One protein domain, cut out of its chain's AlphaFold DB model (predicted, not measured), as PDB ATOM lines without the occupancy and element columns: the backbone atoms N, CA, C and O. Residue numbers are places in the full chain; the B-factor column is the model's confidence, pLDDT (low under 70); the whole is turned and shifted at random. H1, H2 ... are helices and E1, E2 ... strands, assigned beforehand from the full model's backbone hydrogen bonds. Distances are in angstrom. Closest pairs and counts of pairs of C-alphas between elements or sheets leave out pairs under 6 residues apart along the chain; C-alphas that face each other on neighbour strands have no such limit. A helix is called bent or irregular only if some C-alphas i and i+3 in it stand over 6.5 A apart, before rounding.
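This is residues 5 to 86 and 106 to 159 of the 160 residues of a protein of Dibothriocephalus latus (UniProt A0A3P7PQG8). One long helix, H1, runs through the middle of the model, and a second long helix, H4, runs the same way beside it and touches it only with residues 153 to 156; the small hairpin E1 and E2 lies beside another stretch of H1, and the short helix H2 packs on residues 70 to 77 of H1, with H3 just beyond it. Two long stretches without a named element make much of the outline: residues 18 to 49, which loop out as far as Gly 38, and residues 122 to 136, which run from the end of H3 back to the start of H4. The printed part has 136 residues, with three named strands and then four named helices, in the order E1, E2, E3, H1, H2, H3, H4; it is mostly helix, and its one sheet, E1 - E2, is antiparallel. The whole is only just compact, close to loose, with a radius of gyration of the C-alphas of 17.0 A and spans of 53 by 37 by 26 A.

E1, residues 9 to 11, and E2, residues 15 to 17, form an antiparallel hairpin at 163 degrees, with N 10 and O 16 2.9 A apart and N 16 and O 10 3.1 A apart, both within hydrogen-bond range. H1, residues 55 to 86, and E2 are near each other, and the closest C-alphas of E1 and H1 are those of Glu 10 and Asn 69, 7.4 A apart. E3, residues 50 to 52, pairs with no named strand, but residues 5 to 6 pair with its residues 50 to 51, antiparallel. H4, residues 137 to 158, touches H1 at a shallow tilt of 23 degrees, the same way; the closest C-alphas are those of Ile 78 and Ile 153, 7.3 A apart. H2, residues 112 to 116, touches H1, closest at the C-alphas of Leu 74 and Thr 114, 6.5 A apart. H2 and H3, residues 118 to 121, meet only through their link. H3 and H4 are close but not clearly touching, with the C-alphas of Phe 121 and Leu 157 7.8 A apart. Every O i to N i+4 pair is within hydrogen-bond range in H1 and H2, 16 of 18 are in H4, and H3 is too short for such a pair.

E1, E2 and E3 have 3 residues each, and E1 begins at C-alpha 9, (-0.180, 139.515, 11.490). H1 is 46.4 A long and begins at C-alpha 55, (-18.642, 139.395, 10.023). H2 has 5 residues and H3 has 4. H4 is 30.3 A long and ends at C-alpha 158, (11.222, 110.739, 2.131); it is irregular, with C-alphas 138 and 141 7.7 A apart, and has a kink of 30 degrees near residue 144.

The two C-alphas farthest apart are those of Gly 38 and Gly 125, at 55.1 A. Residues 87 to 105 are not printed, and C-alphas 86 and 106 are 14.2 A apart across the cut. The links E2 to E3, of 32 residues, and H3 to H4, of 15, are long. The mean pLDDT of the printed part is 76.6, and 37 residues are under 70, among them residues 21 to 31 and 137 to 159.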
ATOM      1  N   PHE A   5     -11.580 147.394   7.521       93.94
ATOM      2  CA  PHE A   5     -10.459 146.646   6.970       93.94
ATOM      3  C   PHE A   5      -9.914 145.696   8.029       93.94
ATOM      4  O   PHE A   5      -9.883 146.034   9.216       93.94
ATOM      5  N   VAL A   6      -9.493 144.509   7.603       93.75
ATOM      6  CA  VAL A   6      -8.856 143.518   8.472       93.75
ATOM      7  C   VAL A   6      -7.479 143.147   7.942       93.75
ATOM      8  O   VAL A   6      -7.282 142.957   6.743       93.75
ATOM      9  N   SER A   7      -6.541 143.006   8.870       91.31
ATOM     10  CA  SER A   7      -5.192 142.500   8.639       91.31
ATOM     11  C   SER A   7      -4.871 141.462   9.709       91.31
ATOM     12  O   SER A   7      -5.127 141.708  10.890       91.31
ATOM     13  N   PHE A   8      -4.273 140.333   9.328       90.44
ATOM     14  CA  PHE A   8      -3.802 139.327  10.283       90.44
ATOM     15  C   PHE A   8      -2.283 139.224  10.228       90.44
ATOM     16  O   PHE A   8      -1.709 138.904   9.189       90.44
ATOM     17  N   ILE A   9      -1.637 139.482  11.363       87.81
ATOM     18  CA  ILE A   9      -0.180 139.515  11.490       87.81
ATOM     19  C   ILE A   9       0.234 138.555  12.606       87.81
ATOM     20  O   ILE A   9      -0.312 138.611  13.708       87.81
ATOM     21  N   GLU A  10       1.215 137.693  12.340       83.75
ATOM     22  CA  GLU A  10       1.910 136.938  13.384       83.75
ATOM     23  C   GLU A  10       3.099 137.763  13.895       83.75
ATOM     24  O   GLU A  10       3.976 138.164  13.125       83.75
ATOM     25  N   LEU A  11       3.124 138.002  15.208       82.00
ATOM     26  CA  LEU A  11       4.205 138.686  15.915       82.00
ATOM     27  C   LEU A  11       4.858 137.692  16.873       82.00
ATOM     28  O   LEU A  11       4.324 137.408  17.944       82.00
ATOM     29  N   TYR A  12       6.007 137.147  16.481       72.69
ATOM     30  CA  TYR A  12       6.809 136.308  17.369       72.69
ATOM     31  C   TYR A  12       8.276 136.726  17.313       72.69
ATOM     32  O   TYR A  12       8.668 137.688  17.963       72.69
ATOM     33  N   ASN A  13       9.079 136.042  16.498       67.38
ATOM     34  CA  ASN A  13      10.490 136.373  16.302       67.38
ATOM     35  C   ASN A  13      10.708 137.278  15.076       67.38
ATOM     36  O   ASN A  13      11.662 138.041  15.018       67.38
ATOM     37  N   ASN A  14       9.798 137.184  14.106       73.50
ATOM     38  CA  ASN A  14       9.721 137.995  12.897       73.50
ATOM     39  C   ASN A  14       8.256 138.379  12.670       73.50
ATOM     40  O   ASN A  14       7.354 137.690  13.150       73.50
ATOM     41  N   ILE A  15       8.031 139.460  11.924       84.00
ATOM     42  CA  ILE A  15       6.685 139.910  11.564       84.00
ATOM     43  C   ILE A  15       6.280 139.261  10.251       84.00
ATOM     44  O   ILE A  15       6.974 139.429   9.239       84.00
ATOM     45  N   HIS A  16       5.157 138.550  10.279       81.25
ATOM     46  CA  HIS A  16       4.616 137.859   9.119       81.25
ATOM     47  C   HIS A  16       3.177 138.264   8.849       81.25
ATOM     48  O   HIS A  16       2.326 138.200   9.732       81.25
ATOM     49  N   ASP A  17       2.920 138.637   7.603       86.00
ATOM     50  CA  ASP A  17       1.574 138.848   7.095       86.00
ATOM     51  C   ASP A  17       0.934 137.487   6.777       86.00
ATOM     52  O   ASP A  17       1.454 136.719   5.963       86.00
ATOM     53  N   LEU A  18      -0.165 137.168   7.466       84.81
ATOM     54  CA  LEU A  18      -0.899 135.908   7.314       84.81
ATOM     55  C   LEU A  18      -1.932 135.959   6.180       84.81
ATOM     56  O   LEU A  18      -2.450 134.906   5.797       84.81
ATOM     57  N   LEU A  19      -2.234 137.155   5.663       84.88
ATOM     58  CA  LEU A  19      -3.120 137.380   4.519       84.88
ATOM     59  C   LEU A  19      -2.360 137.601   3.210       84.88
ATOM     60  O   LEU A  19      -2.958 137.475   2.141       84.88
ATOM     61  N   ALA A  20      -1.062 137.901   3.275       78.56
ATOM     62  CA  ALA A  20      -0.231 138.037   2.088       78.56
ATOM     63  C   ALA A  20      -0.300 136.780   1.213       78.56
ATOM     64  O   ALA A  20      -0.160 135.651   1.697       78.56
ATOM     65  N   SER A  21      -0.434 136.983  -0.100       63.03
ATOM     66  CA  SER A  21      -0.276 135.903  -1.068       63.03
ATOM     67  C   SER A  21       1.095 135.259  -0.882       63.03
ATOM     68  O   SER A  21       2.132 135.930  -0.916       63.03
ATOM     69  N   THR A  22       1.094 133.948  -0.655       58.09
ATOM     70  CA  THR A  22       2.304 133.166  -0.432       58.09
ATOM     71  C   THR A  22       3.273 133.396  -1.592       58.09
ATOM     72  O   THR A  22       2.874 133.260  -2.749       58.09
ATOM     73  N   PRO A  23       4.542 133.746  -1.322       52.31
ATOM     74  CA  PRO A  23       5.500 133.986  -2.385       52.31
ATOM     75  C   PRO A  23       5.650 132.751  -3.281       52.31
ATOM     76  O   PRO A  23       5.677 131.618  -2.792       52.31
ATOM     77  N   SER A  24       5.782 132.988  -4.586       44.12
ATOM     78  CA  SER A  24       6.036 131.967  -5.604       44.12
ATOM     79  C   SER A  24       7.201 131.047  -5.222       44.12
ATOM     80  O   SER A  24       8.156 131.473  -4.562       44.12
ATOM     81  N   LEU A  25       7.105 129.789  -5.665       41.16
ATOM     82  CA  LEU A  25       8.022 128.676  -5.402       41.16
ATOM     83  C   LEU A  25       9.493 129.136  -5.311       41.16
ATOM     84  O   LEU A  25      10.105 129.490  -6.312       41.16
ATOM     85  N   GLY A  26      10.044 129.151  -4.092       43.09
ATOM     86  CA  GLY A  26      11.448 129.495  -3.824       43.09
ATOM     87  C   GLY A  26      11.687 130.797  -3.055       43.09
ATOM     88  O   GLY A  26      12.756 130.952  -2.471       43.09
ATOM     89  N   SER A  27      10.709 131.705  -2.959       47.97
ATOM     90  CA  SER A  27      10.859 132.900  -2.119       47.97
ATOM     91  C   SER A  27      10.486 132.604  -0.660       47.97
ATOM     92  O   SER A  27       9.513 131.905  -0.348       47.97
ATOM     93  N   LEU A  28      11.304 133.114   0.259       51.69
ATOM     94  CA  LEU A  28      11.030 133.074   1.693       51.69
ATOM     95  C   LEU A  28       9.815 133.961   2.014       51.69
ATOM     96  O   LEU A  28       9.558 134.922   1.282       51.69
ATOM     97  N   PRO A  29       9.061 133.662   3.089       56.97
ATOM     98  CA  PRO A  29       8.038 134.567   3.599       56.97
ATOM     99  C   PRO A  29       8.644 135.957   3.800       56.97
ATOM    100  O   PRO A  29       9.698 136.084   4.430       56.97
ATOM    101  N   ARG A  30       8.007 136.992   3.247       63.22
ATOM    102  CA  ARG A  30       8.497 138.364   3.378       63.22
ATOM    103  C   ARG A  30       8.382 138.751   4.852       63.22
ATOM    104  O   ARG A  30       7.287 138.784   5.401       63.22
ATOM    105  N   SER A  31       9.519 138.953   5.511       68.50
ATOM    106  CA  SER A  31       9.525 139.483   6.871       68.50
ATOM    107  C   SER A  31       9.378 140.996   6.798       68.50
ATOM    108  O   SER A  31      10.041 141.649   5.986       68.50
ATOM    109  N   HIS A  32       8.493 141.544   7.621       80.06
ATOM    110  CA  HIS A  32       8.302 142.984   7.718       80.06
ATOM    111  C   HIS A  32       9.078 143.556   8.910       80.06
ATOM    112  O   HIS A  32       9.277 142.891   9.923       80.06
ATOM    113  N   ASN A  33       9.511 144.812   8.783       84.19
ATOM    114  CA  ASN A  33      10.164 145.557   9.858       84.19
ATOM    115  C   ASN A  33       9.208 146.611  10.411       84.19
ATOM    116  O   ASN A  33       8.455 147.209   9.644       84.19
ATOM    117  N   LEU A  34       9.286 146.882  11.713       86.81
ATOM    118  CA  LEU A  34       8.571 148.000  12.328       86.81
ATOM    119  C   LEU A  34       9.145 149.328  11.828       86.81
ATOM    120  O   LEU A  34      10.356 149.469  11.639       86.81
ATOM    121  N   ARG A  35       8.268 150.306  11.620       88.00
ATOM    122  CA  ARG A  35       8.620 151.695  11.322       88.00
ATOM    123  C   ARG A  35       7.876 152.625  12.261       88.00
ATOM    124  O   ARG A  35       6.788 152.292  12.711       88.00
ATOM    125  N   GLU A  36       8.468 153.780  12.528       92.62
ATOM    126  CA  GLU A  36       7.854 154.858  13.298       92.62
ATOM    127  C   GLU A  36       7.485 156.001  12.339       92.62
ATOM    128  O   GLU A  36       8.293 156.375  11.484       92.62
ATOM    129  N   ASP A  37       6.252 156.500  12.419       91.25
ATOM    130  CA  ASP A  37       5.790 157.648  11.634       91.25
ATOM    131  C   ASP A  37       6.205 158.992  12.275       91.25
ATOM    132  O   ASP A  37       6.785 159.048  13.361       91.25
ATOM    133  N   GLY A  38       5.892 160.112  11.613       90.06
ATOM    134  CA  GLY A  38       6.191 161.454  12.138       90.06
ATOM    135  C   GLY A  38       5.462 161.812  13.443       90.06
ATOM    136  O   GLY A  38       5.857 162.759  14.121       90.06
ATOM    137  N   ASN A  39       4.436 161.043  13.813       93.00
ATOM    138  CA  ASN A  39       3.649 161.196  15.033       93.00
ATOM    139  C   ASN A  39       4.080 160.217  16.138       93.00
ATOM    140  O   ASN A  39       3.415 160.146  17.172       93.00
ATOM    141  N   ARG A  40       5.196 159.499  15.952       90.31
ATOM    142  CA  ARG A  40       5.716 158.462  16.858       90.31
ATOM    143  C   ARG A  40       4.853 157.204  16.975       90.31
ATOM    144  O   ARG A  40       4.984 156.444  17.935       90.31
ATOM    145  N   ASN A  41       3.977 156.952  16.009       89.25
ATOM    146  CA  ASN A  41       3.236 155.699  15.948       89.25
ATOM    147  C   ASN A  41       4.080 154.630  15.268       89.25
ATOM    148  O   ASN A  41       4.667 154.854  14.208       89.25
ATOM    149  N   ILE A  42       4.086 153.440  15.861       89.62
ATOM    150  CA  ILE A  42       4.760 152.276  15.300       89.62
ATOM    151  C   ILE A  42       3.784 151.539  14.383       89.62
ATOM    152  O   ILE A  42       2.685 151.178  14.802       89.62
ATOM    153  N   TYR A  43       4.195 151.277  13.148       88.50
ATOM    154  CA  TYR A  43       3.408 150.550  12.157       88.50
ATOM    155  C   TYR A  43       4.276 149.583  11.348       88.50
ATOM    156  O   TYR A  43       5.505 149.683  11.303       88.50
ATOM    157  N   VAL A  44       3.622 148.626  10.693       88.50
ATOM    158  CA  VAL A  44       4.275 147.678   9.791       88.50
ATOM    159  C   VAL A  44       3.942 148.078   8.349       88.50
ATOM    160  O   VAL A  44       2.777 148.031   7.962       88.50
ATOM    161  N   PRO A  45       4.920 148.491   7.525       86.12
ATOM    162  CA  PRO A  45       4.660 148.892   6.151       86.12
ATOM    163  C   PRO A  45       4.349 147.677   5.266       86.12
ATOM    164  O   PRO A  45       5.020 146.643   5.351       86.12
ATOM    165  N   GLY A  46       3.391 147.847   4.351       84.38
ATOM    166  CA  GLY A  46       3.087 146.875   3.297       84.38
ATOM    167  C   GLY A  46       2.336 145.630   3.766       84.38
ATOM    168  O   GLY A  46       2.475 144.592   3.125       84.38
ATOM    169  N   ILE A  47       1.602 145.722   4.878       87.31
ATOM    170  CA  ILE A  47       0.677 144.673   5.312       87.31
ATOM    171  C   ILE A  47      -0.542 144.642   4.390       87.31
ATOM    172  O   ILE A  47      -1.036 145.682   3.955       87.31
ATOM    173  N   THR A  48      -1.011 143.435   4.105       88.56
ATOM    174  CA  THR A  48      -2.232 143.172   3.356       88.56
ATOM    175  C   THR A  48      -3.442 143.499   4.225       88.56
ATOM    176  O   THR A  48      -3.670 142.880   5.266       88.56
ATOM    177  N   GLU A  49      -4.228 144.469   3.771       90.44
ATOM    178  CA  GLU A  49      -5.487 144.878   4.386       90.44
ATOM    179  C   GLU A  49      -6.632 144.547   3.429       90.44
ATOM    180  O   GLU A  49      -6.647 144.999   2.283       90.44
ATOM    181  N   THR A  50      -7.596 143.759   3.900       90.56
ATOM    182  CA  THR A  50      -8.768 143.368   3.109       90.56
ATOM    183  C   THR A  50     -10.002 144.074   3.654       90.56
ATOM    184  O   THR A  50     -10.289 143.983   4.849       90.56
ATOM    185  N   GLU A  51     -10.739 144.776   2.791       93.75
ATOM    186  CA  GLU A  51     -12.031 145.363   3.159       93.75
ATOM    187  C   GLU A  51     -13.062 144.251   3.377       93.75
ATOM    188  O   GLU A  51     -13.211 143.361   2.538       93.75
ATOM    189  N   VAL A  52     -13.790 144.314   4.489       94.25
ATOM    190  CA  VAL A  52     -14.853 143.365   4.828       94.25
ATOM    191  C   VAL A  52     -16.173 144.094   5.016       94.25
ATOM    192  O   VAL A  52     -16.249 145.149   5.651       94.25
ATOM    193  N   LYS A  53     -17.239 143.509   4.475       92.88
ATOM    194  CA  LYS A  53     -18.602 144.054   4.559       92.88
ATOM    195  C   LYS A  53     -19.435 143.346   5.618       92.88
ATOM    196  O   LYS A  53     -20.401 143.920   6.117       92.88
ATOM    197  N   MET A  54     -19.077 142.104   5.954       93.56
ATOM    198  CA  MET A  54     -19.818 141.253   6.887       93.56
ATOM    199  C   MET A  54     -18.882 140.504   7.840       93.56
ATOM    200  O   MET A  54     -17.734 140.211   7.508       93.56
ATOM    201  N   ALA A  55     -19.399 140.146   9.019       92.81
ATOM    202  CA  ALA A  55     -18.642 139.395  10.023       92.81
ATOM    203  C   ALA A  55     -18.154 138.032   9.498       92.81
ATOM    204  O   ALA A  55     -17.043 137.616   9.819       92.81
ATOM    205  N   ASP A  56     -18.941 137.373   8.644       92.56
ATOM    206  CA  ASP A  56     -18.590 136.071   8.065       92.56
ATOM    207  C   ASP A  56     -17.357 136.144   7.150       92.56
ATOM    208  O   ASP A  56     -16.542 135.222   7.135       92.56
ATOM    209  N   GLU A  57     -17.169 137.254   6.427       90.19
ATOM    210  CA  GLU A  57     -15.976 137.475   5.599       90.19
ATOM    211  C   GLU A  57     -14.726 137.609   6.475       90.19
ATOM    212  O   GLU A  57     -13.704 136.971   6.212       90.19
ATOM    213  N   ALA A  58     -14.826 138.371   7.569       91.06
ATOM    214  CA  ALA A  58     -13.744 138.505   8.542       91.06
ATOM    215  C   ALA A  58     -13.419 137.164   9.224       91.06
ATOM    216  O   ALA A  58     -12.248 136.827   9.404       91.06
ATOM    217  N   LEU A  59     -14.442 136.368   9.557       91.56
ATOM    218  CA  LEU A  59     -14.275 135.042  10.150       91.56
ATOM    219  C   LEU A  59     -13.602 134.061   9.177       91.56
ATOM    220  O   LEU A  59     -12.721 133.297   9.577       91.56
ATOM    221  N   LYS A  60     -13.956 134.107   7.889       87.12
ATOM    222  CA  LYS A  60     -13.295 133.314   6.844       87.12
ATOM    223  C   LYS A  60     -11.807 133.659   6.742       87.12
ATOM    224  O   LYS A  60     -10.974 132.752   6.766       87.12
ATOM    225  N   LEU A  61     -11.474 134.952   6.689       87.44
ATOM    226  CA  LEU A  61     -10.085 135.428   6.652       87.44
ATOM    227  C   LEU A  61      -9.309 135.028   7.913       87.44
ATOM    228  O   LEU A  61      -8.142 134.650   7.823       87.44
ATOM    229  N   PHE A  62      -9.959 135.029   9.081       88.62
ATOM    230  CA  PHE A  62      -9.355 134.547  10.321       88.62
ATOM    231  C   PHE A  62      -8.970 133.064  10.236       88.62
ATOM    232  O   PHE A  62      -7.833 132.706  10.549       88.62
ATOM    233  N   TYR A  63      -9.879 132.192   9.790       84.00
ATOM    234  CA  TYR A  63      -9.570 130.765   9.652       84.00
ATOM    235  C   TYR A  63      -8.454 130.511   8.635       84.00
ATOM    236  O   TYR A  63      -7.562 129.702   8.893       84.00
ATOM    237  N   GLN A  64      -8.459 131.242   7.519       82.06
ATOM    238  CA  GLN A  64      -7.387 131.192   6.527       82.06
ATOM    239  C   GLN A  64      -6.037 131.604   7.136       82.06
ATOM    240  O   GLN A  64      -5.047 130.885   6.991       82.06
ATOM    241  N   ALA A  65      -6.005 132.700   7.901       84.81
ATOM    242  CA  ALA A  65      -4.804 133.158   8.593       84.81
ATOM    243  C   ALA A  65      -4.270 132.118   9.597       84.81
ATOM    244  O   ALA A  65      -3.059 131.910   9.679       84.81
ATOM    245  N   GLN A  66      -5.147 131.413  10.323       83.00
ATOM    246  CA  GLN A  66      -4.739 130.338  11.241       83.00
ATOM    247  C   GLN A  66      -4.103 129.147  10.510       83.00
ATOM    248  O   GLN A  66      -3.087 128.613  10.964       83.00
ATOM    249  N   ILE A  67      -4.657 128.748   9.361       80.00
ATOM    250  CA  ILE A  67      -4.076 127.688   8.524       80.00
ATOM    251  C   ILE A  67      -2.693 128.122   8.033       80.00
ATOM    252  O   ILE A  67      -1.716 127.401   8.254       80.00
ATOM    253  N   ASN A  68      -2.588 129.324   7.463       79.69
ATOM    254  CA  ASN A  68      -1.324 129.883   6.977       79.69
ATOM    255  C   ASN A  68      -0.263 129.944   8.079       79.69
ATOM    256  O   ASN A  68       0.894 129.591   7.845       79.69
ATOM    257  N   ASN A  69      -0.666 130.303   9.299       82.81
ATOM    258  CA  ASN A  69       0.218 130.319  10.454       82.81
ATOM    259  C   ASN A  69       0.789 128.922  10.770       82.81
ATOM    260  O   ASN A  69       2.001 128.735  10.915       82.81
ATOM    261  N   SER A  70      -0.076 127.906  10.835       79.94
ATOM    262  CA  SER A  70       0.359 126.529  11.104       79.94
ATOM    263  C   SER A  70       1.299 125.984  10.017       79.94
ATOM    264  O   SER A  70       2.310 125.353  10.335       79.94
ATOM    265  N   LEU A  71       1.032 126.302   8.745       75.88
ATOM    266  CA  LEU A  71       1.865 125.904   7.607       75.88
ATOM    267  C   LEU A  71       3.222 126.615   7.603       75.88
ATOM    268  O   LEU A  71       4.241 125.988   7.309       75.88
ATOM    269  N   MET A  72       3.264 127.903   7.957       76.81
ATOM    270  CA  MET A  72       4.516 128.655   8.043       76.81
ATOM    271  C   MET A  72       5.430 128.091   9.134       76.81
ATOM    272  O   MET A  72       6.622 127.886   8.895       76.81
ATOM    273  N   ASN A  73       4.878 127.785  10.307       79.31
ATOM    274  CA  ASN A  73       5.632 127.186  11.407       79.31
ATOM    275  C   ASN A  73       6.174 125.793  11.049       79.31
ATOM    276  O   ASN A  73       7.332 125.477  11.338       79.31
ATOM    277  N   LEU A  74       5.377 124.989  10.340       79.00
ATOM    278  CA  LEU A  74       5.825 123.703   9.810       79.00
ATOM    279  C   LEU A  74       6.960 123.874   8.786       79.00
ATOM    280  O   LEU A  74       7.984 123.195   8.886       79.00
ATOM    281  N   ARG A  75       6.829 124.829   7.853       77.38
ATOM    282  CA  ARG A  75       7.872 125.159   6.870       77.38
ATOM    283  C   ARG A  75       9.185 125.551   7.548       77.38
ATOM    284  O   ARG A  75      10.224 125.015   7.179       77.38
ATOM    285  N   ARG A  76       9.149 126.413   8.576       79.19
ATOM    286  CA  ARG A  76      10.354 126.808   9.336       79.19
ATOM    287  C   ARG A  76      11.063 125.599   9.949       79.19
ATOM    288  O   ARG A  76      12.286 125.516   9.870       79.19
ATOM    289  N   CYS A  77      10.320 124.661  10.539       81.12
ATOM    290  CA  CYS A  77      10.913 123.448  11.110       81.12
ATOM    291  C   CYS A  77      11.657 122.630  10.046       81.12
ATOM    292  O   CYS A  77      12.793 122.209  10.260       81.12
ATOM    293  N   ILE A  78      11.034 122.456   8.884       78.62
ATOM    294  CA  ILE A  78      11.560 121.636   7.792       78.62
ATOM    295  C   ILE A  78      12.753 122.306   7.103       78.62
ATOM    296  O   ILE A  78      13.745 121.639   6.822       78.62
ATOM    297  N   ASP A  79      12.717 123.625   6.904       78.12
ATOM    298  CA  ASP A  79      13.843 124.379   6.343       78.12
ATOM    299  C   ASP A  79      15.099 124.254   7.232       78.12
ATOM    300  O   ASP A  79      16.219 124.073   6.736       78.12
ATOM    301  N   VAL A  80      14.925 124.288   8.561       80.12
ATOM    302  CA  VAL A  80      16.027 124.073   9.516       80.12
ATOM    303  C   VAL A  80      16.516 122.623   9.480       80.12
ATOM    304  O   VAL A  80      17.726 122.401   9.435       80.12
ATOM    305  N   LEU A  81      15.606 121.643   9.440       78.94
ATOM    306  CA  LEU A  81      15.959 120.224   9.310       78.94
ATOM    307  C   LEU A  81      16.787 119.949   8.055       78.94
ATOM    308  O   LEU A  81      17.848 119.334   8.155       78.94
ATOM    309  N   ARG A  82      16.368 120.475   6.899       75.31
ATOM    310  CA  ARG A  82      17.138 120.375   5.655       75.31
ATOM    311  C   ARG A  82      18.521 120.972   5.818       75.31
ATOM    312  O   ARG A  82      19.509 120.364   5.419       75.31
ATOM    313  N   THR A  83      18.602 122.179   6.371       75.25
ATOM    314  CA  THR A  83      19.894 122.856   6.501       75.25
ATOM    315  C   THR A  83      20.855 122.048   7.372       75.25
ATOM    316  O   THR A  83      22.049 122.007   7.091       75.25
ATOM    317  N   ASN A  84      20.333 121.355   8.385       78.69
ATOM    318  CA  ASN A  84      21.119 120.457   9.223       78.69
ATOM    319  C   ASN A  84      21.558 119.180   8.488       78.69
ATOM    320  O   ASN A  84      22.644 118.688   8.766       78.69
ATOM    321  N   GLN A  85      20.758 118.658   7.552       72.94
ATOM    322  CA  GLN A  85      21.122 117.496   6.724       72.94
ATOM    323  C   GLN A  85      22.139 117.849   5.623       72.94
ATOM    324  O   GLN A  85      23.045 117.070   5.339       72.94
ATOM    325  N   MET A  86      22.009 119.034   5.014       68.19
ATOM    326  CA  MET A  86      22.909 119.537   3.964       68.19
ATOM    327  C   MET A  86      24.264 120.006   4.505       68.19
ATOM    328  O   MET A  86      25.239 120.076   3.758       68.19
ATOM    329  N   VAL A 106      15.963 123.075  15.723       84.31
ATOM    330  CA  VAL A 106      14.674 123.054  15.026       84.31
ATOM    331  C   VAL A 106      13.583 123.583  15.975       84.31
ATOM    332  O   VAL A 106      13.491 123.110  17.116       84.31
ATOM    333  N   PRO A 107      12.758 124.560  15.557       86.44
ATOM    334  CA  PRO A 107      11.786 125.241  16.414       86.44
ATOM    335  C   PRO A 107      10.491 124.438  16.649       86.44
ATOM    336  O   PRO A 107       9.383 124.950  16.543       86.44
ATOM    337  N   TYR A 108      10.594 123.162  17.032       85.75
ATOM    338  CA  TYR A 108       9.408 122.323  17.270       85.75
ATOM    339  C   TYR A 108       8.471 122.863  18.354       85.75
ATOM    340  O   TYR A 108       7.295 122.517  18.370       85.75
ATOM    341  N   ARG A 109       8.986 123.684  19.275       85.62
ATOM    342  CA  ARG A 109       8.228 124.221  20.413       85.62
ATOM    343  C   ARG A 109       7.353 125.424  20.059       85.62
ATOM    344  O   ARG A 109       6.540 125.801  20.896       85.62
ATOM    345  N   ASP A 110       7.492 125.980  18.859       82.31
ATOM    346  CA  ASP A 110       6.771 127.191  18.454       82.31
ATOM    347  C   ASP A 110       5.263 126.927  18.325       82.31
ATOM    348  O   ASP A 110       4.449 127.793  18.640       82.31
ATOM    349  N   THR A 111       4.860 125.702  17.956       78.75
ATOM    350  CA  THR A 111       3.444 125.303  17.925       78.75
ATOM    351  C   THR A 111       3.202 123.950  18.587       78.75
ATOM    352  O   THR A 111       4.047 123.054  18.572       78.75
ATOM    353  N   LYS A 112       1.992 123.760  19.132       79.81
ATOM    354  CA  LYS A 112       1.563 122.461  19.685       79.81
ATOM    355  C   LYS A 112       1.617 121.348  18.635       79.81
ATOM    356  O   LYS A 112       1.961 120.222  18.972       79.81
ATOM    357  N   LEU A 113       1.316 121.681  17.376       81.69
ATOM    358  CA  LEU A 113       1.346 120.747  16.254       81.69
ATOM    359  C   LEU A 113       2.774 120.246  16.000       81.69
ATOM    360  O   LEU A 113       3.028 119.047  16.056       81.69
ATOM    361  N   THR A 114       3.729 121.156  15.799       82.94
ATOM    362  CA  THR A 114       5.136 120.792  15.558       82.94
ATOM    363  C   THR A 114       5.765 120.081  16.753       82.94
ATOM    364  O   THR A 114       6.614 119.212  16.569       82.94
ATOM    365  N   HIS A 115       5.329 120.397  17.975       86.38
ATOM    366  CA  HIS A 115       5.828 119.738  19.177       86.38
ATOM    367  C   HIS A 115       5.315 118.298  19.286       86.38
ATOM    368  O   HIS A 115       6.092 117.405  19.615       86.38
ATOM    369  N   LEU A 116       4.038 118.068  18.953       84.62
ATOM    370  CA  LEU A 116       3.431 116.736  18.920       84.62
ATOM    371  C   LEU A 116       4.131 115.820  17.906       84.62
ATOM    372  O   LEU A 116       4.357 114.648  18.192       84.62
ATOM    373  N   PHE A 117       4.514 116.361  16.748       82.81
ATOM    374  CA  PHE A 117       5.169 115.601  15.681       82.81
ATOM    375  C   PHE A 117       6.703 115.547  15.775       82.81
ATOM    376  O   PHE A 117       7.336 114.920  14.928       82.81
ATOM    377  N   LYS A 118       7.323 116.145  16.806       84.94
ATOM    378  CA  LYS A 118       8.789 116.208  16.973       84.94
ATOM    379  C   LYS A 118       9.474 114.850  16.788       84.94
ATOM    380  O   LYS A 118      10.437 114.754  16.039       84.94
ATOM    381  N   SER A 119       8.982 113.815  17.469       83.00
ATOM    382  CA  SER A 119       9.567 112.469  17.437       83.00
ATOM    383  C   SER A 119       9.565 111.879  16.021       83.00
ATOM    384  O   SER A 119      10.540 111.269  15.592       83.00
ATOM    385  N   TYR A 120       8.502 112.125  15.257       82.50
ATOM    386  CA  TYR A 120       8.379 111.659  13.879       82.50
ATOM    387  C   TYR A 120       9.327 112.403  12.931       82.50
ATOM    388  O   TYR A 120       9.928 111.780  12.062       82.50
ATOM    389  N   PHE A 121       9.524 113.711  13.132       78.25
ATOM    390  CA  PHE A 121      10.509 114.487  12.368       78.25
ATOM    391  C   PHE A 121      11.962 114.105  12.678       78.25
ATOM    392  O   PHE A 121      12.832 114.263  11.828       78.25
ATOM    393  N   GLU A 122      12.234 113.594  13.878       77.31
ATOM    394  CA  GLU A 122      13.558 113.117  14.300       77.31
ATOM    395  C   GLU A 122      13.827 111.648  13.917       77.31
ATOM    396  O   GLU A 122      14.857 111.094  14.298       77.31
ATOM    397  N   GLY A 123      12.933 111.016  13.146       74.12
ATOM    398  CA  GLY A 123      13.128 109.671  12.593       74.12
ATOM    399  C   GLY A 123      12.589 108.526  13.451       74.12
ATOM    400  O   GLY A 123      12.755 107.363  13.088       74.12
ATOM    401  N   SER A 124      11.909 108.807  14.570       75.50
ATOM    402  CA  SER A 124      11.202 107.767  15.324       75.50
ATOM    403  C   SER A 124       9.751 107.652  14.841       75.50
ATOM    404  O   SER A 124       8.868 108.360  15.330       75.50
ATOM    405  N   GLY A 125       9.513 106.766  13.871       71.44
ATOM    406  CA  GLY A 125       8.183 106.439  13.343       71.44
ATOM    407  C   GLY A 125       8.084 106.536  11.819       71.44
ATOM    408  O   GLY A 125       9.067 106.797  11.133       71.44
ATOM    409  N   GLN A 126       6.880 106.314  11.291       70.94
ATOM    410  CA  GLN A 126       6.554 106.519   9.877       70.94
ATOM    411  C   GLN A 126       5.585 107.696   9.754       70.94
ATOM    412  O   GLN A 126       4.664 107.825  10.560       70.94
ATOM    413  N   VAL A 127       5.786 108.550   8.750       72.12
ATOM    414  CA  VAL A 127       4.910 109.696   8.475       72.12
ATOM    415  C   VAL A 127       4.186 109.457   7.159       72.12
ATOM    416  O   VAL A 127       4.818 109.363   6.110       72.12
ATOM    417  N   LEU A 128       2.856 109.394   7.214       72.50
ATOM    418  CA  LEU A 128       1.999 109.451   6.033       72.50
ATOM    419  C   LEU A 128       1.396 110.850   5.935       72.50
ATOM    420  O   LEU A 128       0.779 111.336   6.881       72.50
ATOM    421  N   VAL A 129       1.545 111.480   4.775       73.12
ATOM    422  CA  VAL A 129       0.961 112.791   4.491       73.12
ATOM    423  C   VAL A 129      -0.207 112.604   3.529       73.12
ATOM    424  O   VAL A 129      -0.014 112.203   2.384       73.12
ATOM    425  N   LEU A 130      -1.421 112.898   3.994       72.81
ATOM    426  CA  LEU A 130      -2.626 112.877   3.168       72.81
ATOM    427  C   LEU A 130      -2.939 114.294   2.677       72.81
ATOM    428  O   LEU A 130      -3.108 115.209   3.481       72.81
ATOM    429  N   ILE A 131      -3.014 114.469   1.356       70.44
ATOM    430  CA  ILE A 131      -3.282 115.766   0.725       70.44
ATOM    431  C   ILE A 131      -4.739 115.811   0.263       70.44
ATOM    432  O   ILE A 131      -5.142 115.046  -0.612       70.44
ATOM    433  N   CYS A 132      -5.516 116.740   0.819       70.62
ATOM    434  CA  CYS A 132      -6.875 117.028   0.365       70.62
ATOM    435  C   CYS A 132      -6.853 118.162  -0.667       70.62
ATOM    436  O   CYS A 132      -6.487 119.291  -0.343       70.62
ATOM    437  N   ILE A 133      -7.267 117.865  -1.899       71.94
ATOM    438  CA  ILE A 133      -7.358 118.832  -3.000       71.94
ATOM    439  C   ILE A 133      -8.821 119.244  -3.155       71.94
ATOM    440  O   ILE A 133      -9.693 118.384  -3.309       71.94
ATOM    441  N   ARG A 134      -9.109 120.551  -3.121       67.38
ATOM    442  CA  ARG A 134     -10.456 121.056  -3.407       67.38
ATOM    443  C   ARG A 134     -10.628 121.225  -4.922       67.38
ATOM    444  O   ARG A 134      -9.780 121.847  -5.552       67.38
ATOM    445  N   PRO A 135     -11.707 120.693  -5.529       73.44
ATOM    446  CA  PRO A 135     -11.875 120.700  -6.986       73.44
ATOM    447  C   PRO A 135     -12.453 122.010  -7.552       73.44
ATOM    448  O   PRO A 135     -12.685 122.102  -8.754       73.44
ATOM    449  N   LYS A 136     -12.737 123.017  -6.716       74.38
ATOM    450  CA  LYS A 136     -13.335 124.283  -7.161       74.38
ATOM    451  C   LYS A 136     -12.278 125.228  -7.726       74.38
ATOM    452  O   LYS A 136     -11.254 125.460  -7.091       74.38
ATOM    453  N   ILE A 137     -12.571 125.828  -8.882       66.62
ATOM    454  CA  ILE A 137     -11.642 126.727  -9.583       66.62
ATOM    455  C   ILE A 137     -11.358 128.021  -8.808       66.62
ATOM    456  O   ILE A 137     -10.245 128.529  -8.839       66.62
ATOM    457  N   GLU A 138     -12.339 128.502  -8.044       67.38
ATOM    458  CA  GLU A 138     -12.235 129.689  -7.181       67.38
ATOM    459  C   GLU A 138     -11.265 129.493  -6.001       67.38
ATOM    460  O   GLU A 138     -10.821 130.460  -5.392       67.38
ATOM    461  N   GLU A 139     -10.936 128.242  -5.670       63.25
ATOM    462  CA  GLU A 139     -10.073 127.852  -4.546       63.25
ATOM    463  C   GLU A 139      -8.775 127.180  -5.043       63.25
ATOM    464  O   GLU A 139      -8.039 126.548  -4.273       63.25
ATOM    465  N   TYR A 140      -8.502 127.284  -6.349       64.88
ATOM    466  CA  TYR A 140      -7.395 126.606  -7.016       64.88
ATOM    467  C   TYR A 140      -6.033 127.120  -6.542       64.88
ATOM    468  O   TYR A 140      -5.153 126.309  -6.253       64.88
ATOM    469  N   ASP A 141      -5.881 128.434  -6.366       61.06
ATOM    470  CA  ASP A 141      -4.626 129.043  -5.904       61.06
ATOM    471  C   ASP A 141      -4.247 128.568  -4.493       61.06
ATOM    472  O   ASP A 141      -3.106 128.173  -4.248       61.06
ATOM    473  N   GLU A 142      -5.210 128.503  -3.568       60.34
ATOM    474  CA  GLU A 142      -4.981 127.973  -2.215       60.34
ATOM    475  C   GLU A 142      -4.617 126.485  -2.239       60.34
ATOM    476  O   GLU A 142      -3.722 126.025  -1.522       60.34
ATOM    477  N   THR A 143      -5.306 125.722  -3.091       62.72
ATOM    478  CA  THR A 143      -5.089 124.284  -3.229       62.72
ATOM    479  C   THR A 143      -3.712 123.991  -3.823       62.72
ATOM    480  O   THR A 143      -3.022 123.099  -3.327       62.72
ATOM    481  N   LEU A 144      -3.267 124.768  -4.816       63.78
ATOM    482  CA  LEU A 144      -1.927 124.701  -5.404       63.78
ATOM    483  C   LEU A 144      -0.830 125.033  -4.395       63.78
ATOM    484  O   LEU A 144       0.189 124.345  -4.358       63.78
ATOM    485  N   VAL A 145      -1.022 126.057  -3.562       60.53
ATOM    486  CA  VAL A 145      -0.048 126.442  -2.528       60.53
ATOM    487  C   VAL A 145       0.097 125.334  -1.489       60.53
ATOM    488  O   VAL A 145       1.217 124.917  -1.187       60.53
ATOM    489  N   SER A 146      -1.027 124.831  -0.969       60.38
ATOM    490  CA  SER A 146      -1.032 123.764   0.034       60.38
ATOM    491  C   SER A 146      -0.394 122.488  -0.519       60.38
ATOM    492  O   SER A 146       0.508 121.923   0.097       60.38
ATOM    493  N   SER A 147      -0.774 122.083  -1.734       60.16
ATOM    494  CA  SER A 147      -0.220 120.891  -2.383       60.16
ATOM    495  C   SER A 147       1.249 121.052  -2.786       60.16
ATOM    496  O   SER A 147       2.015 120.117  -2.592       60.16
ATOM    497  N   SER A 148       1.695 122.223  -3.248       61.62
ATOM    498  CA  SER A 148       3.108 122.461  -3.595       61.62
ATOM    499  C   SER A 148       4.015 122.466  -2.363       61.62
ATOM    500  O   SER A 148       5.094 121.871  -2.387       61.62
ATOM    501  N   LEU A 149       3.571 123.095  -1.267       60.09
ATOM    502  CA  LEU A 149       4.286 123.057   0.008       60.09
ATOM    503  C   LEU A 149       4.315 121.625   0.557       60.09
ATOM    504  O   LEU A 149       5.369 121.164   0.974       60.09
ATOM    505  N   LEU A 150       3.203 120.890   0.494       61.72
ATOM    506  CA  LEU A 150       3.132 119.501   0.956       61.72
ATOM    507  C   LEU A 150       3.958 118.536   0.101       61.72
ATOM    508  O   LEU A 150       4.628 117.679   0.662       61.72
ATOM    509  N   ILE A 151       3.988 118.688  -1.224       63.00
ATOM    510  CA  ILE A 151       4.862 117.903  -2.113       63.00
ATOM    511  C   ILE A 151       6.328 118.149  -1.762       63.00
ATOM    512  O   ILE A 151       7.117 117.208  -1.685       63.00
ATOM    513  N   PHE A 152       6.693 119.404  -1.501       57.75
ATOM    514  CA  PHE A 152       8.028 119.745  -1.029       57.75
ATOM    515  C   PHE A 152       8.317 119.122   0.341       57.75
ATOM    516  O   PHE A 152       9.393 118.579   0.533       57.75
ATOM    517  N   ILE A 153       7.359 119.122   1.268       59.66
ATOM    518  CA  ILE A 153       7.486 118.465   2.577       59.66
ATOM    519  C   ILE A 153       7.668 116.946   2.422       59.66
ATOM    520  O   ILE A 153       8.551 116.376   3.055       59.66
ATOM    521  N   ILE A 154       6.884 116.296   1.560       62.22
ATOM    522  CA  ILE A 154       6.928 114.846   1.327       62.22
ATOM    523  C   ILE A 154       8.267 114.427   0.726       62.22
ATOM    524  O   ILE A 154       8.903 113.527   1.262       62.22
ATOM    525  N   ARG A 155       8.735 115.112  -0.326       61.12
ATOM    526  CA  ARG A 155      10.053 114.839  -0.930       61.12
ATOM    527  C   ARG A 155      11.178 114.922   0.104       61.12
ATOM    528  O   ARG A 155      12.072 114.090   0.146       61.12
ATOM    529  N   GLN A 156      11.073 115.880   1.020       56.28
ATOM    530  CA  GLN A 156      12.091 116.124   2.042       56.28
ATOM    531  C   GLN A 156      12.032 115.166   3.231       56.28
ATOM    532  O   GLN A 156      13.073 114.858   3.799       56.28
ATOM    533  N   LEU A 157      10.845 114.685   3.604       55.75
ATOM    534  CA  LEU A 157      10.697 113.644   4.625       55.75
ATOM    535  C   LEU A 157      11.051 112.248   4.090       55.75
ATOM    536  O   LEU A 157      11.457 111.398   4.876       55.75
ATOM    537  N   LEU A 158      10.908 112.016   2.780       57.59
ATOM    538  CA  LEU A 158      11.222 110.739   2.131       57.59
ATOM    539  C   LEU A 158      12.658 110.646   1.595       57.59
ATOM    540  O   LEU A 158      13.095 109.548   1.264       57.59
ATOM    541  N   GLY A 159      13.409 111.752   1.562       55.00
ATOM    542  CA  GLY A 159      14.806 111.755   1.117       55.00
ATOM    543  C   GLY A 159      14.992 111.609  -0.398       55.00
ATOM    544  O   GLY A 159      16.051 111.146  -0.817       55.00
TER     545      GLY A 159